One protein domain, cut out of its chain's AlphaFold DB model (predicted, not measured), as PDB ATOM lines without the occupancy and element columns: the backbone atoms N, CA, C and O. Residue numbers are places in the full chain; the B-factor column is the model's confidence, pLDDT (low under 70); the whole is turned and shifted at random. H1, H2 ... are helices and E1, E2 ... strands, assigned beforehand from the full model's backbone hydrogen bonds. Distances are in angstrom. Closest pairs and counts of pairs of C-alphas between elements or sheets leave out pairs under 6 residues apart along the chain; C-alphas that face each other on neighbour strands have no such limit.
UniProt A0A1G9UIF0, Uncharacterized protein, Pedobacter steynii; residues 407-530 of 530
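AT A GLANCE: This is residues 407 to 530 of the 530 residues of an uncharacterized protein of Pedobacter steynii (UniProt A0A1G9UIF0). One long helix, H1, is the core, and the other parts wrap round it in chain order: a three-stranded sheet on one side, then H2, then H3 and H4, with H4 coming back near E3. Residues 407 to 424, with no named element, gather at the end where H1 begins. The printed part has 124 residues with four named helices and three named strands, ordered H1 E1 E2 E3 H2 H3 H4; the sheet E1 E2 E3 is antiparallel and the class is mixed. It is compact, with a radius of gyration of the C-alphas of 14.7 A, and spans 46 by 29 by 24 A.

HOW THE PARTS SIT: H1, residues 425 to 445, is the hub, touching three helices. E1, residues 451 to 456, E2, residues 459 to 466, and E3, residues 469 to 476, form a meander, each strand the antiparallel neighbour of the one before. N 454 and O 461 in the hairpin E1 and E2 are 2.8 A apart, and N 462 and O 473 in the hairpin E2 and E3 2.9 A, both within hydrogen-bond range. H1 is on the sheet at a height of 9.7 A and runs along the strands; its closest C-alphas to E2 are those of Leu 443 and Gly 464, 5.9 A. H2, residues 482 to 500, is on the same face, over E1, and touches H1 at a steep tilt of 40 degrees, the closest C-alphas being Ser 433 and Ile 488, 5.6 A. H3, residues 506 to 513, touches H1 about perpendicular at 82 degrees, closest at the C-alphas of Cys 438 and Leu 512, 6.5 A. H4, residues 516 to 529, touches H1 with residues 517 to 522 alone, at a shallow tilt of 29 degrees, closest at the C-alphas of Cys 438 and Tyr 518, 5.9 A. H1, H2 and H4 on one face of the sheet make two layers, helices and sheet. In H1, H2, H3 and H4 every O i to N i+4 pair is within hydrogen-bond range.

IN THESE COORDINATES: H1 begins at C-alpha 425, (123.177, 150.174, 152.203), and is 29.8 A long; E2 is 22.4 A and H2 26.7 A. H4 ends at C-alpha 529, (116.446, 131.874, 120.849).

THE WHOLE: The C-alphas farthest apart, Lys 410 and Ser 530, are 48.3 A apart. The printed part has no cut, and the six links between named elements are tight. Residues 529 to 530 have pLDDT under 70.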
ATOM      1  N   ASN A 407     121.008 161.432 153.569       90.31
ATOM      2  CA  ASN A 407     119.696 160.819 153.785       90.31
ATOM      3  C   ASN A 407     119.771 159.289 153.758       90.31
ATOM      4  O   ASN A 407     119.152 158.639 154.592       90.31
ATOM      5  N   LEU A 408     120.578 158.715 152.861       90.94
ATOM      6  CA  LEU A 408     120.775 157.266 152.784       90.94
ATOM      7  C   LEU A 408     121.520 156.723 154.004       90.94
ATOM      8  O   LEU A 408     121.227 155.624 154.461       90.94
ATOM      9  N   LYS A 409     122.450 157.499 154.573       90.88
ATOM     10  CA  LYS A 409     123.182 157.108 155.790       90.88
ATOM     11  C   LYS A 409     122.284 156.973 157.025       90.88
ATOM     12  O   LYS A 409     122.681 156.318 157.978       90.88
ATOM     13  N   LYS A 410     121.101 157.599 157.018       90.56
ATOM     14  CA  LYS A 410     120.124 157.552 158.119       90.56
ATOM     15  C   LYS A 410     119.183 156.347 158.047       90.56
ATOM     16  O   LYS A 410     118.398 156.151 158.969       90.56
ATOM     17  N   ILE A 411     119.217 155.579 156.958       89.25
ATOM     18  CA  ILE A 411     118.358 154.408 156.781       89.25
ATOM     19  C   ILE A 411     118.947 153.246 157.583       89.25
ATOM     20  O   ILE A 411     119.968 152.678 157.202       89.25
ATOM     21  N   ASP A 412     118.274 152.893 158.676       84.69
ATOM     22  CA  ASP A 412     118.632 151.778 159.560       84.69
ATOM     23  C   ASP A 412     117.736 150.563 159.278       84.69
ATOM     24  O   ASP A 412     116.880 150.170 160.070       84.69
ATOM     25  N   ILE A 413     117.857 150.029 158.063       84.62
ATOM     26  CA  ILE A 413     117.143 148.826 157.624       84.62
ATOM     27  C   ILE A 413     118.197 147.768 157.286       84.62
ATOM     28  O   ILE A 413     119.167 148.088 156.593       84.62
ATOM     29  N   PRO A 414     118.038 146.510 157.735       85.00
ATOM     30  CA  PRO A 414     118.949 145.446 157.344       85.00
ATOM     31  C   PRO A 414     118.797 145.147 155.847       85.00
ATOM     32  O   PRO A 414     117.726 144.751 155.388       85.00
ATOM     33  N   PHE A 415     119.883 145.302 155.090       88.44
ATOM     34  CA  PHE A 415     119.959 144.868 153.697       88.44
ATOM     35  C   PHE A 415     120.636 143.501 153.617       88.44
ATOM     36  O   PHE A 415     121.583 143.222 154.354       88.44
ATOM     37  N   LEU A 416     120.147 142.647 152.720       87.38
ATOM     38  CA  LEU A 416     120.692 141.314 152.486       87.38
ATOM     39  C   LEU A 416     121.139 141.180 151.028       87.38
ATOM     40  O   LEU A 416     120.464 141.670 150.123       87.38
ATOM     41  N   SER A 417     122.246 140.476 150.803       85.19
ATOM     42  CA  SER A 417     122.659 140.042 149.466       85.19
ATOM     43  C   SER A 417     121.689 139.007 148.898       85.19
ATOM     44  O   SER A 417     120.887 138.416 149.629       85.19
ATOM     45  N   GLN A 418     121.837 138.667 147.616       76.25
ATOM     46  CA  GLN A 418     121.080 137.557 147.012       76.25
ATOM     47  C   GLN A 418     121.313 136.204 147.711       76.25
ATOM     48  O   GLN A 418     120.510 135.284 147.580       76.25
ATOM     49  N   LYS A 419     122.410 136.072 148.468       82.06
ATOM     50  CA  LYS A 419     122.743 134.880 149.265       82.06
ATOM     51  C   LYS A 419     122.294 134.999 150.728       82.06
ATOM     52  O   LYS A 419     122.732 134.203 151.554       82.06
ATOM     53  N   GLY A 420     121.491 136.009 151.068       86.50
ATOM     54  CA  GLY A 420     120.987 136.245 152.422       86.50
ATOM     55  C   GLY A 420     122.034 136.768 153.411       86.50
ATOM     56  O   GLY A 420     121.807 136.706 154.616       86.50
ATOM     57  N   LYS A 421     123.191 137.257 152.943       90.88
ATOM     58  CA  LYS A 421     124.227 137.810 153.833       90.88
ATOM     59  C   LYS A 421     123.919 139.272 154.163       90.88
ATOM     60  O   LYS A 421     123.614 140.002 153.224       90.88
ATOM     61  N   PRO A 422     124.050 139.720 155.424       92.44
ATOM     62  CA  PRO A 422     123.935 141.134 155.776       92.44
ATOM     63  C   PRO A 422     124.905 142.012 154.982       92.44
ATOM     64  O   PRO A 422     126.060 141.630 154.785       92.44
ATOM     65  N   MET A 423     124.431 143.177 154.547       94.44
ATOM     66  CA  MET A 423     125.199 144.170 153.798       94.44
ATOM     67  C   MET A 423     124.881 145.581 154.287       94.44
ATOM     68  O   MET A 423     123.789 145.863 154.780       94.44
ATOM     69  N   THR A 424     125.823 146.496 154.089       93.94
ATOM     70  CA  THR A 424     125.569 147.933 154.209       93.94
ATOM     71  C   THR A 424     124.683 148.424 153.061       93.94
ATOM     72  O   THR A 424     124.663 147.848 151.971       93.94
ATOM     73  N   ILE A 425     123.998 149.554 153.256       94.31
ATOM     74  CA  ILE A 425     123.177 150.174 152.203       94.31
ATOM     75  C   ILE A 425     123.983 150.515 150.939       94.31
ATOM     76  O   ILE A 425     123.476 150.389 149.827       94.31
ATOM     77  N   ARG A 426     125.262 150.901 151.085       94.69
ATOM     78  CA  ARG A 426     126.152 151.156 149.942       94.69
ATOM     79  C   ARG A 426     126.395 149.882 149.148       94.69
ATOM     80  O   ARG A 426     126.271 149.904 147.929       94.69
ATOM     81  N   GLU A 427     126.771 148.807 149.833       94.75
ATOM     82  CA  GLU A 427     127.037 147.523 149.190       94.75
ATOM     83  C   GLU A 427     125.781 146.985 148.504       94.75
ATOM     84  O   GLU A 427     125.873 146.539 147.367       94.75
ATOM     85  N   PHE A 428     124.612 147.129 149.135       94.75
ATOM     86  CA  PHE A 428     123.331 146.787 148.524       94.75
ATOM     87  C   PHE A 428     123.071 147.580 147.237       94.75
ATOM     88  O   PHE A 428     122.796 146.981 146.202       94.75
ATOM     89  N   ILE A 429     123.189 148.915 147.266       95.50
ATOM     90  CA  ILE A 429     122.967 149.761 146.079       95.50
ATOM     91  C   ILE A 429     123.925 149.374 144.949       95.50
ATOM     92  O   ILE A 429     123.498 149.286 143.795       95.50
ATOM     93  N   VAL A 430     125.199 149.128 145.268       95.75
ATOM     94  CA  VAL A 430     126.211 148.719 144.287       95.75
ATOM     95  C   VAL A 430     125.879 147.347 143.704       95.75
ATOM     96  O   VAL A 430     125.702 147.259 142.493       95.75
ATOM     97  N   GLU A 431     125.713 146.309 144.531       94.25
ATOM     98  CA  GLU A 431     125.414 144.942 144.071       94.25
ATOM     99  C   GLU A 431     124.110 144.901 143.257       94.25
ATOM    100  O   GLU A 431     124.033 144.264 142.203       94.25
ATOM    101  N   PHE A 432     123.074 145.617 143.701       94.62
ATOM    102  CA  PHE A 432     121.789 145.663 143.010       94.62
ATOM    103  C   PHE A 432     121.885 146.385 141.655       94.62
ATOM    104  O   PHE A 432     121.316 145.920 140.661       94.62
ATOM    105  N   SER A 433     122.630 147.494 141.592       96.12
ATOM    106  CA  SER A 433     122.874 148.232 140.344       96.12
ATOM    107  C   SER A 433     123.732 147.427 139.375       96.12
ATOM    108  O   SER A 433     123.435 147.392 138.188       96.12
ATOM    109  N   GLU A 434     124.756 146.730 139.861       95.44
ATOM    110  CA  GLU A 434     125.604 145.854 139.054       95.44
ATOM    111  C   GLU A 434     124.813 144.709 138.420       95.44
ATOM    112  O   GLU A 434     124.868 144.524 137.206       95.44
ATOM    113  N   ASN A 435     124.003 143.995 139.206       94.38
ATOM    114  CA  ASN A 435     123.161 142.910 138.696       94.38
ATOM    115  C   ASN A 435     122.094 143.416 137.708       94.38
ATOM    116  O   ASN A 435     121.807 142.779 136.694       94.38
ATOM    117  N   SER A 436     121.526 144.595 137.968       95.12
ATOM    118  CA  SER A 436     120.602 145.253 137.038       95.12
ATOM    119  C   SER A 436     121.307 145.661 135.737       95.12
ATOM    120  O   SER A 436     120.774 145.475 134.641       95.12
ATOM    121  N   PHE A 437     122.538 146.161 135.839       96.69
ATOM    122  CA  PHE A 437     123.368 146.521 134.697       96.69
ATOM    123  C   PHE A 437     123.816 145.287 133.895       96.69
ATOM    124  O   PHE A 437     123.849 145.358 132.670       96.69
ATOM    125  N   CYS A 438     124.040 144.126 134.525       95.25
ATOM    126  CA  CYS A 438     124.246 142.855 133.816       95.25
ATOM    127  C   CYS A 438     123.092 142.536 132.861       95.25
ATOM    128  O   CYS A 438     123.342 142.164 131.716       95.25
ATOM    129  N   ASN A 439     121.838 142.714 133.298       95.00
ATOM    130  CA  ASN A 439     120.675 142.509 132.429       95.00
ATOM    131  C   ASN A 439     120.691 143.479 131.237       95.00
ATOM    132  O   ASN A 439     120.389 143.075 130.117       95.00
ATOM    133  N   PHE A 440     121.052 144.748 131.471       95.25
ATOM    134  CA  PHE A 440     121.203 145.731 130.397       95.25
ATOM    135  C   PHE A 440     122.279 145.295 129.389       95.25
ATOM    136  O   PHE A 440     121.997 145.233 128.195       95.25
ATOM    137  N   MET A 441     123.479 144.950 129.872       93.56
ATOM    138  CA  MET A 441     124.596 144.534 129.023       93.56
ATOM    139  C   MET A 441     124.247 143.307 128.190       93.56
ATOM    140  O   MET A 441     124.547 143.295 127.007       93.56
ATOM    141  N   LEU A 442     123.603 142.294 128.783       91.00
ATOM    142  CA  LEU A 442     123.181 141.094 128.058       91.00
ATOM    143  C   LEU A 442     122.292 141.452 126.867       91.00
ATOM    144  O   LEU A 442     122.596 141.067 125.743       91.00
ATOM    145  N   LEU A 443     121.232 142.230 127.099       91.12
ATOM    146  CA  LEU A 443     120.303 142.614 126.036       91.12
ATOM    147  C   LEU A 443     120.984 143.453 124.945       91.12
ATOM    148  O   LEU A 443     120.711 143.246 123.764       91.12
ATOM    149  N   ASP A 444     121.878 144.364 125.331       89.56
ATOM    150  CA  ASP A 444     122.661 145.187 124.403       89.56
ATOM    151  C   ASP A 444     123.600 144.319 123.543       89.56
ATOM    152  O   ASP A 444     123.550 144.380 122.314       89.56
ATOM    153  N   THR A 445     124.364 143.412 124.167       84.81
ATOM    154  CA  THR A 445     125.282 142.497 123.462       84.81
ATOM    155  C   THR A 445     124.569 141.504 122.546       84.81
ATOM    156  O   THR A 445     125.112 141.119 121.515       84.81
ATOM    157  N   GLU A 446     123.336 141.114 122.875       83.31
ATOM    158  CA  GLU A 446     122.518 140.208 122.061       83.31
ATOM    159  C   GLU A 446     121.821 140.915 120.881       83.31
ATOM    160  O   GLU A 446     121.016 140.296 120.174       83.31
ATOM    161  N   GLY A 447     122.143 142.194 120.653       81.81
ATOM    162  CA  GLY A 447     121.716 142.967 119.490       81.81
ATOM    163  C   GLY A 447     120.387 143.696 119.668       81.81
ATOM    164  O   GLY A 447     119.723 143.986 118.672       81.81
ATOM    165  N   SER A 448     119.967 143.983 120.905       84.56
ATOM    166  CA  SER A 448     118.780 144.807 121.130       84.56
ATOM    167  C   SER A 448     119.029 146.255 120.710       84.56
ATOM    168  O   SER A 448     119.892 146.931 121.266       84.56
ATOM    169  N   ASN A 449     118.225 146.768 119.775       78.38
ATOM    170  CA  ASN A 449     118.352 148.147 119.279       78.38
ATOM    171  C   ASN A 449     118.087 149.205 120.366       78.38
ATOM    172  O   ASN A 449     118.634 150.306 120.326       78.38
ATOM    173  N   GLU A 450     117.219 148.886 121.326       89.19
ATOM    174  CA  GLU A 450     116.901 149.746 122.460       89.19
ATOM    175  C   GLU A 450     116.708 148.870 123.699       89.19
ATOM    176  O   GLU A 450     115.948 147.903 123.667       89.19
ATOM    177  N   VAL A 451     117.396 149.201 124.791       93.31
ATOM    178  CA  VAL A 451     117.212 148.542 126.088       93.31
ATOM    179  C   VAL A 451     116.664 149.566 127.074       93.31
ATOM    180  O   VAL A 451     117.274 150.616 127.292       93.31
ATOM    181  N   LYS A 452     115.505 149.267 127.666       95.12
ATOM    182  CA  LYS A 452     114.824 150.101 128.665       95.12
ATOM    183  C   LYS A 452     114.970 149.468 130.039       95.12
ATOM    184  O   LYS A 452     114.811 148.261 130.180       95.12
ATOM    185  N   ILE A 453     115.238 150.287 131.051       95.62
ATOM    186  CA  ILE A 453     115.350 149.851 132.445       95.62
ATOM    187  C   ILE A 453     114.217 150.504 133.234       95.62
ATOM    188  O   ILE A 453     114.133 151.732 133.293       95.62
ATOM    189  N   ASN A 454     113.350 149.693 133.833       95.31
ATOM    190  CA  ASN A 454     112.282 150.142 134.716       95.31
ATOM    191  C   ASN A 454     112.602 149.739 136.160       95.31
ATOM    192  O   ASN A 454     112.870 148.571 136.432       95.31
ATOM    193  N   ILE A 455     112.572 150.710 137.074       94.75
ATOM    194  CA  ILE A 455     112.857 150.524 138.499       94.75
ATOM    195  C   ILE A 455     111.559 150.764 139.261       94.75
ATOM    196  O   ILE A 455     111.004 151.862 139.225       94.75
ATOM    197  N   SER A 456     111.082 149.736 139.954       93.75
ATOM    198  CA  SER A 456     109.819 149.741 140.690       93.75
ATOM    199  C   SER A 456     110.042 149.416 142.168       93.75
ATOM    200  O   SER A 456     111.176 149.264 142.622       93.75
ATOM    201  N   ARG A 457     108.953 149.307 142.938       92.69
ATOM    202  CA  ARG A 457     109.021 148.849 144.335       92.69
ATOM    203  C   ARG A 457     109.407 147.377 144.454       92.69
ATOM    204  O   ARG A 457     109.954 146.999 145.482       92.69
ATOM    205  N   ASP A 458     109.167 146.587 143.412       92.00
ATOM    206  CA  ASP A 458     109.364 145.133 143.424       92.00
ATOM    207  C   ASP A 458     110.720 144.711 142.832       92.00
ATOM    208  O   ASP A 458     111.073 143.529 142.838       92.00
ATOM    209  N   GLY A 459     111.492 145.679 142.329       93.19
ATOM    210  CA  GLY A 459     112.823 145.474 141.769       93.19
ATOM    211  C   GLY A 459     113.008 146.166 140.422       93.19
ATOM    212  O   GLY A 459     112.389 147.200 140.144       93.19
ATOM    213  N   VAL A 460     113.872 145.594 139.583       93.69
ATOM    214  CA  VAL A 460     114.248 146.145 138.273       93.69
ATOM    215  C   VAL A 460     113.893 145.188 137.147       93.69
ATOM    216  O   VAL A 460     114.144 143.989 137.229       93.69
ATOM    217  N   ILE A 461     113.340 145.740 136.070       94.62
ATOM    218  CA  ILE A 461     113.063 145.028 134.825       94.62
ATOM    219  C   ILE A 461     113.833 145.713 133.702       94.62
ATOM    220  O   ILE A 461     113.640 146.902 133.443       94.62
ATOM    221  N   CYS A 462     114.685 144.952 133.023       94.44
ATOM    222  CA  CYS A 462     115.306 145.357 131.769       94.44
ATOM    223  C   CYS A 462     114.531 144.731 130.609       94.44
ATOM    224  O   CYS A 462     114.253 143.532 130.614       94.44
ATOM    225  N   HIS A 463     114.192 145.554 129.627       93.31
ATOM    226  CA  HIS A 463     113.382 145.204 128.469       93.31
ATOM    227  C   HIS A 463     114.158 145.521 127.189       93.31
ATOM    228  O   HIS A 463     114.680 146.631 127.057       93.31
ATOM    229  N   GLY A 464     114.225 144.569 126.259       91.75
ATOM    230  CA  GLY A 464     114.877 144.739 124.964       91.75
ATOM    231  C   GLY A 464     114.223 143.898 123.869       91.75
ATOM    232  O   GLY A 464     113.634 142.854 124.145       91.75
ATOM    233  N   ASN A 465     114.347 144.352 122.623       88.00
ATOM    234  CA  ASN A 465     113.820 143.670 121.443       88.00
ATOM    235  C   ASN A 465     114.951 142.952 120.720       88.00
ATOM    236  O   ASN A 465     115.812 143.603 120.128       88.00
ATOM    237  N   ILE A 466     114.928 141.621 120.728       80.81
ATOM    238  CA  ILE A 466     115.962 140.803 120.095       80.81
ATOM    239  C   ILE A 466     115.318 139.949 118.999       80.81
ATOM    240  O   ILE A 466     114.463 139.099 119.246       80.81
ATOM    241  N   GLY A 467     115.721 140.183 117.748       79.50
ATOM    242  CA  GLY A 467     115.108 139.530 116.591       79.50
ATOM    243  C   GLY A 467     113.637 139.925 116.425       79.50
ATOM    244  O   GLY A 467     113.337 141.086 116.154       79.50
ATOM    245  N   LYS A 468     112.721 138.955 116.549       73.31
ATOM    246  CA  LYS A 468     111.260 139.175 116.478       73.31
ATOM    247  C   LYS A 468     110.568 139.166 117.849       73.31
ATOM    248  O   LYS A 468     109.353 139.332 117.890       73.31
ATOM    249  N   GLY A 469     111.307 138.920 118.930       82.94
ATOM    250  CA  GLY A 469     110.755 138.723 120.267       82.94
ATOM    251  C   GLY A 469     111.128 139.841 121.234       82.94
ATOM    252  O   GLY A 469     112.229 140.393 121.181       82.94
ATOM    253  N   GLU A 470     110.199 140.137 122.136       89.88
ATOM    254  CA  GLU A 470     110.442 140.954 123.320       89.88
ATOM    255  C   GLU A 470     111.052 140.078 124.417       89.88
ATOM    256  O   GLU A 470     110.536 138.998 124.714       89.88
ATOM    257  N   ILE A 471     112.145 140.539 125.025       91.25
ATOM    258  CA  ILE A 471     112.800 139.839 126.129       91.25
ATOM    259  C   ILE A 471     112.786 140.713 127.382       91.25
ATOM    260  O   ILE A 471     113.190 141.879 127.363       91.25
ATOM    261  N   LEU A 472     112.354 140.107 128.489       92.25
ATOM    262  CA  LEU A 472     112.280 140.724 129.808       92.25
ATOM    263  C   LEU A 472     113.216 140.006 130.777       92.25
ATOM    264  O   LEU A 472     113.058 138.821 131.065       92.25
ATOM    265  N   LEU A 473     114.172 140.749 131.328       92.06
ATOM    266  CA  LEU A 473     115.069 140.270 132.371       92.06
ATOM    267  C   LEU A 473     114.781 141.026 133.663       92.06
ATOM    268  O   LEU A 473     115.069 142.218 133.778       92.06
ATOM    269  N   SER A 474     114.229 140.323 134.645       92.19
ATOM    270  CA  SER A 474     113.942 140.880 135.962       92.19
ATOM    271  C   SER A 474     115.018 140.528 136.988       92.19
ATOM    272  O   SER A 474     115.609 139.438 136.971       92.19
ATOM    273  N   LEU A 475     115.237 141.478 137.892       90.62
ATOM    274  CA  LEU A 475     115.911 141.321 139.169       90.62
ATOM    275  C   LEU A 475     114.911 141.720 140.258       90.62
ATOM    276  O   LEU A 475     114.641 142.905 140.458       90.62
ATOM    277  N   MET A 476     114.338 140.721 140.925       89.31
ATOM    278  CA  MET A 476     113.330 140.934 141.961       89.31
ATOM    279  C   MET A 476     114.001 141.251 143.296       89.31
ATOM    280  O   MET A 476     114.962 140.590 143.690       89.31
ATOM    281  N   GLY A 477     113.473 142.242 144.002       85.19
ATOM    282  CA  GLY A 477     113.939 142.624 145.325       85.19
ATOM    283  C   GLY A 477     113.177 143.853 145.810       85.19
ATOM    284  O   GLY A 477     113.114 144.834 145.072       85.19
ATOM    285  N   PRO A 478     112.579 143.823 147.012       84.44
ATOM    286  CA  PRO A 478     111.796 144.947 147.496       84.44
ATOM    287  C   PRO A 478     112.670 146.194 147.677       84.44
ATOM    288  O   PRO A 478     113.593 146.218 148.489       84.44
ATOM    289  N   LEU A 479     112.345 147.255 146.943       89.06
ATOM    290  CA  LEU A 479     112.991 148.563 147.001       89.06
ATOM    291  C   LEU A 479     112.005 149.577 147.578       89.06
ATOM    292  O   LEU A 479     111.514 150.429 146.845       89.06
ATOM    293  N   PHE A 480     111.641 149.473 148.857       83.38
ATOM    294  CA  PHE A 480     110.556 150.291 149.422       83.38
ATOM    295  C   PHE A 480     110.901 151.783 149.538       83.38
ATOM    296  O   PHE A 480     110.031 152.620 149.287       83.38
ATOM    297  N   ASP A 481     112.159 152.106 149.836       92.88
ATOM    298  CA  ASP A 481     112.627 153.477 150.043       92.88
ATOM    299  C   ASP A 481     112.902 154.218 148.719       92.88
ATOM    300  O   ASP A 481     113.624 153.735 147.842       92.88
ATOM    301  N   ASP A 482     112.322 155.413 148.575       93.00
ATOM    302  CA  ASP A 482     112.471 156.261 147.385       93.00
ATOM    303  C   ASP A 482     113.904 156.772 147.179       93.00
ATOM    304  O   ASP A 482     114.358 156.878 146.037       93.00
ATOM    305  N   SER A 483     114.641 157.043 148.260       94.31
ATOM    306  CA  SER A 483     116.029 157.511 148.185       94.31
ATOM    307  C   SER A 483     116.944 156.400 147.676       94.31
ATOM    308  O   SER A 483     117.816 156.651 146.844       94.31
ATOM    309  N   VAL A 484     116.719 155.158 148.121       94.12
ATOM    310  CA  VAL A 484     117.443 153.973 147.630       94.12
ATOM    311  C   VAL A 484     117.165 153.748 146.144       94.12
ATOM    312  O   VAL A 484     118.110 153.594 145.368       94.12
ATOM    313  N   ARG A 485     115.890 153.795 145.720       94.94
ATOM    314  CA  ARG A 485     115.523 153.703 144.292       94.94
ATOM    315  C   ARG A 485     116.191 154.801 143.464       94.94
ATOM    316  O   ARG A 485     116.702 154.517 142.382       94.94
ATOM    317  N   GLY A 486     116.206 156.034 143.972       96.12
ATOM    318  CA  GLY A 486     116.870 157.174 143.338       96.12
ATOM    319  C   GLY A 486     118.366 156.939 143.130       96.12
ATOM    320  O   GLY A 486     118.858 157.087 142.015       96.12
ATOM    321  N   ALA A 487     119.067 156.471 144.163       96.38
ATOM    322  CA  ALA A 487     120.500 156.193 144.090       96.38
ATOM    323  C   ALA A 487     120.849 155.054 143.117       96.38
ATOM    324  O   ALA A 487     121.787 155.179 142.330       96.38
ATOM    325  N   ILE A 488     120.066 153.967 143.121       96.31
ATOM    326  CA  ILE A 488     120.210 152.871 142.147       96.31
ATOM    327  C   ILE A 488     120.011 153.404 140.723       96.31
ATOM    328  O   ILE A 488     120.795 153.096 139.825       96.31
ATOM    329  N   LYS A 489     118.989 154.243 140.508       96.56
ATOM    330  CA  LYS A 489     118.711 154.858 139.205       96.56
ATOM    331  C   LYS A 489     119.882 155.700 138.706       96.56
ATOM    332  O   LYS A 489     120.274 155.560 137.551       96.56
ATOM    333  N   GLU A 490     120.433 156.564 139.553       96.81
ATOM    334  CA  GLU A 490     121.569 157.424 139.204       96.81
ATOM    335  C   GLU A 490     122.806 156.604 138.828       96.81
ATOM    336  O   GLU A 490     123.418 156.849 137.783       96.81
ATOM    337  N   LEU A 491     123.133 155.584 139.628       97.25
ATOM    338  CA  LEU A 491     124.270 154.711 139.355       97.25
ATOM    339  C   LEU A 491     124.076 153.925 138.048       97.25
ATOM    340  O   LEU A 491     124.998 153.857 137.235       97.25
ATOM    341  N   LEU A 492     122.872 153.404 137.792       97.12
ATOM    342  CA  LEU A 492     122.536 152.709 136.544       97.12
ATOM    343  C   LEU A 492     122.615 153.608 135.309       97.12
ATOM    344  O   LEU A 492     123.116 153.170 134.270       97.12
ATOM    345  N   ILE A 493     122.149 154.857 135.408       96.88
ATOM    346  CA  ILE A 493     122.276 155.846 134.329       96.88
ATOM    347  C   ILE A 493     123.756 156.092 134.026       96.88
ATOM    348  O   ILE A 493     124.146 156.084 132.856       96.88
ATOM    349  N   SER A 494     124.579 156.267 135.063       97.50
ATOM    350  CA  SER A 494     126.017 156.491 134.917       97.50
ATOM    351  C   SER A 494     126.714 155.296 134.260       97.50
ATOM    352  O   SER A 494     127.358 155.460 133.223       97.50
ATOM    353  N   LEU A 495     126.500 154.080 134.780       97.56
ATOM    354  CA  LEU A 495     127.035 152.835 134.214       97.56
ATOM    355  C   LEU A 495     126.647 152.670 132.739       97.56
ATOM    356  O   LEU A 495     127.513 152.483 131.886       97.56
ATOM    357  N   THR A 496     125.358 152.812 132.425       96.25
ATOM    358  CA  THR A 496     124.831 152.654 131.061       96.25
ATOM    359  C   THR A 496     125.391 153.705 130.107       96.25
ATOM    360  O   THR A 496     125.787 153.384 128.986       96.25
ATOM    361  N   SER A 497     125.444 154.970 130.536       95.94
ATOM    362  CA  SER A 497     125.989 156.056 129.720       95.94
ATOM    363  C   SER A 497     127.476 155.854 129.445       95.94
ATOM    364  O   SER A 497     127.908 156.024 128.307       95.94
ATOM    365  N   LEU A 498     128.267 155.527 130.469       95.94
ATOM    366  CA  LEU A 498     129.709 155.328 130.328       95.94
ATOM    367  C   LEU A 498     130.020 154.098 129.471       95.94
ATOM    368  O   LEU A 498     130.922 154.152 128.640       95.94
ATOM    369  N   TYR A 499     129.240 153.025 129.606       94.88
ATOM    370  CA  TYR A 499     129.345 151.843 128.753       94.88
ATOM    371  C   TYR A 499     129.051 152.171 127.283       94.88
ATOM    372  O   TYR A 499     129.881 151.910 126.419       94.88
ATOM    373  N   LYS A 500     127.943 152.858 126.975       92.00
ATOM    374  CA  LYS A 500     127.632 153.255 125.586       92.00
ATOM    375  C   LYS A 500     128.689 154.174 124.961       92.00
ATOM    376  O   LYS A 500     128.846 154.185 123.744       92.00
ATOM    377  N   LYS A 501     129.405 154.951 125.780       92.62
ATOM    378  CA  LYS A 501     130.510 155.827 125.348       92.62
ATOM    379  C   LYS A 501     131.876 155.134 125.305       92.62
ATOM    380  O   LYS A 501     132.833 155.757 124.848       92.62
ATOM    381  N   MET A 502     131.971 153.883 125.762       93.81
ATOM    382  CA  MET A 502     133.224 153.135 125.940       93.81
ATOM    383  C   MET A 502     134.202 153.772 126.951       93.81
ATOM    384  O   MET A 502     135.424 153.654 126.848       93.81
ATOM    385  N   GLU A 503     133.663 154.469 127.950       95.31
ATOM    386  CA  GLU A 503     134.413 155.178 128.998       95.31
ATOM    387  C   GLU A 503     134.436 154.409 130.329       95.31
ATOM    388  O   GLU A 503     135.325 154.640 131.153       95.31
ATOM    389  N   LEU A 504     133.507 153.466 130.530       96.31
ATOM    390  CA  LEU A 504     133.424 152.631 131.731       96.31
ATOM    391  C   LEU A 504     134.627 151.681 131.823       96.31
ATOM    392  O   LEU A 504     135.000 151.033 130.844       96.31
ATOM    393  N   LYS A 505     135.236 151.579 133.002       96.00
ATOM    394  CA  LYS A 505     136.424 150.756 133.234       96.00
ATOM    395  C   LYS A 505     136.207 149.283 132.856       96.00
ATOM    396  O   LYS A 505     135.285 148.640 133.360       96.00
ATOM    397  N   ALA A 506     137.105 148.728 132.035       93.19
ATOM    398  CA  ALA A 506     137.017 147.351 131.533       93.19
ATOM    399  C   ALA A 506     136.907 146.310 132.659       93.19
ATOM    400  O   ALA A 506     136.127 145.367 132.564       93.19
ATOM    401  N   SER A 507     137.613 146.514 133.779       93.62
ATOM    402  CA  SER A 507     137.585 145.595 134.925       93.62
ATOM    403  C   SER A 507     136.193 145.416 135.540       93.62
ATOM    404  O   SER A 507     135.915 144.367 136.112       93.62
ATOM    405  N   ILE A 508     135.318 146.426 135.441       94.69
ATOM    406  CA  ILE A 508     133.922 146.310 135.886       94.69
ATOM    407  C   ILE A 508     133.185 145.356 134.945       94.69
ATOM    408  O   ILE A 508     132.562 144.406 135.403       94.69
ATOM    409  N   ILE A 509     133.317 145.558 133.633       93.31
ATOM    410  CA  ILE A 509     132.666 144.723 132.615       93.31
ATOM    411  C   ILE A 509     133.126 143.270 132.708       93.31
ATOM    412  O   ILE A 509     132.283 142.378 132.746       93.31
ATOM    413  N   HIS A 510     134.434 143.030 132.811       90.25
ATOM    414  CA  HIS A 510     134.985 141.682 132.951       90.25
ATOM    415  C   HIS A 510     134.461 140.982 134.208       90.25
ATOM    416  O   HIS A 510     133.888 139.900 134.097       90.25
ATOM    417  N   ARG A 511     134.530 141.638 135.377       93.50
ATOM    418  CA  ARG A 511     133.979 141.096 136.632       93.50
ATOM    419  C   ARG A 511     132.500 140.729 136.499       93.50
ATOM    420  O   ARG A 511     132.069 139.692 136.996       93.50
ATOM    421  N   LEU A 512     131.711 141.587 135.856       93.31
ATOM    422  CA  LEU A 512     130.281 141.355 135.680       93.31
ATOM    423  C   LEU A 512     129.997 140.212 134.703       93.31
ATOM    424  O   LEU A 512     129.122 139.396 134.990       93.31
ATOM    425  N   ARG A 513     130.740 140.111 133.594       89.50
ATOM    426  CA  ARG A 513     130.631 139.000 132.634       89.50
ATOM    427  C   ARG A 513     131.016 137.659 133.267       89.50
ATOM    428  O   ARG A 513     130.378 136.654 132.976       89.50
ATOM    429  N   GLU A 514     132.000 137.635 134.163       88.81
ATOM    430  CA  GLU A 514     132.415 136.430 134.901       88.81
ATOM    431  C   GLU A 514     131.451 136.048 136.037       88.81
ATOM    432  O   GLU A 514     131.539 134.952 136.594       88.81
ATOM    433  N   SER A 515     130.509 136.926 136.395       90.25
ATOM    434  CA  SER A 515     129.574 136.643 137.480       90.25
ATOM    435  C   SER A 515     128.643 135.466 137.131       90.25
ATOM    436  O   SER A 515     128.112 135.398 136.015       90.25
ATOM    437  N   PRO A 516     128.339 134.567 138.093       88.06
ATOM    438  CA  PRO A 516     127.358 133.500 137.887       88.06
ATOM    439  C   PRO A 516     125.982 134.025 137.461       88.06
ATOM    440  O   PRO A 516     125.250 133.346 136.746       88.06
ATOM    441  N   TYR A 517     125.642 135.249 137.882       89.25
ATOM    442  CA  TYR A 517     124.401 135.920 137.512       89.25
ATOM    443  C   TYR A 517     124.341 136.202 136.004       89.25
ATOM    444  O   TYR A 517     123.379 135.807 135.342       89.25
ATOM    445  N   TYR A 518     125.385 136.823 135.442       90.44
ATOM    446  CA  TYR A 518     125.468 137.090 134.005       90.44
ATOM    447  C   TYR A 518     125.462 135.788 133.194       90.44
ATOM    448  O   TYR A 518     124.681 135.659 132.253       90.44
ATOM    449  N   GLN A 519     126.266 134.798 133.597       87.44
ATOM    450  CA  GLN A 519     126.352 133.509 132.900       87.44
ATOM    451  C   GLN A 519     125.022 132.743 132.923       87.44
ATOM    452  O   GLN A 519     124.565 132.274 131.882       87.44
ATOM    453  N   GLY A 520     124.345 132.685 134.074       88.00
ATOM    454  CA  GLY A 520     123.038 132.035 134.188       88.00
ATOM    455  C   GLY A 520     121.974 132.683 133.299       88.00
ATOM    456  O   GLY A 520     121.223 131.989 132.617       88.00
ATOM    457  N   LYS A 521     121.933 134.021 133.237       88.69
ATOM    458  CA  LYS A 521     121.003 134.750 132.359       88.69
ATOM    459  C   LYS A 521     121.359 134.601 130.876       88.69
ATOM    460  O   LYS A 521     120.450 134.490 130.058       88.69
ATOM    461  N   LYS A 522     122.649 134.548 130.527       87.12
ATOM    462  CA  LYS A 522     123.117 134.284 129.157       87.12
ATOM    463  C   LYS A 522     122.640 132.919 128.649       87.12
ATOM    464  O   LYS A 522     122.206 132.826 127.506       87.12
ATOM    465  N   ILE A 523     122.668 131.884 129.494       83.56
ATOM    466  CA  ILE A 523     122.143 130.549 129.155       83.56
ATOM    467  C   ILE A 523     120.636 130.620 128.873       83.56
ATOM    468  O   ILE A 523     120.201 130.208 127.804       83.56
ATOM    469  N   ILE A 524     119.860 131.251 129.762       83.50
ATOM    470  CA  ILE A 524     118.404 131.417 129.583       83.50
ATOM    471  C   ILE A 524     118.074 132.127 128.260       83.50
ATOM    472  O   ILE A 524     117.150 131.732 127.555       83.50
ATOM    473  N   LEU A 525     118.831 133.170 127.904       81.94
ATOM    474  CA  LEU A 525     118.647 133.893 126.642       81.94
ATOM    475  C   LEU A 525     118.936 133.027 125.412       81.94
ATOM    476  O   LEU A 525     118.248 133.162 124.401       81.94
ATOM    477  N   ARG A 526     119.946 132.152 125.480       76.56
ATOM    478  CA  ARG A 526     120.271 131.218 124.394       76.56
ATOM    479  C   ARG A 526     119.158 130.189 124.197       76.56
ATOM    480  O   ARG A 526     118.758 129.960 123.056       76.56
ATOM    481  N   ASP A 527     118.603 129.662 125.283       76.44
ATOM    482  CA  ASP A 527     117.493 128.702 125.228       76.44
ATOM    483  C   ASP A 527     116.214 129.329 124.655       76.44
ATOM    484  O   ASP A 527     115.463 128.663 123.957       76.44
ATOM    485  N   GLN A 528     115.974 130.624 124.890       74.19
ATOM    486  CA  GLN A 528     114.821 131.345 124.329       74.19
ATOM    487  C   GLN A 528     114.952 131.679 122.833       74.19
ATOM    488  O   GLN A 528     113.959 132.041 122.199       74.19
ATOM    489  N   LYS A 529     116.167 131.617 122.273       66.75
ATOM    490  CA  LYS A 529     116.446 131.874 120.849       66.75
ATOM    491  C   LYS A 529     116.469 130.609 119.990       66.75
ATOM    492  O   LYS A 529     116.374 130.736 118.767       66.75
ATOM    493  N   SER A 530     116.686 129.458 120.623       56.28
ATOM    494  CA  SER A 530     116.742 128.132 119.997       56.28
ATOM    495  C   SER A 530     115.329 127.614 119.759       56.28
ATOM    496  O   SER A 530     115.100 127.030 118.678       56.28
TER     497      SER A 530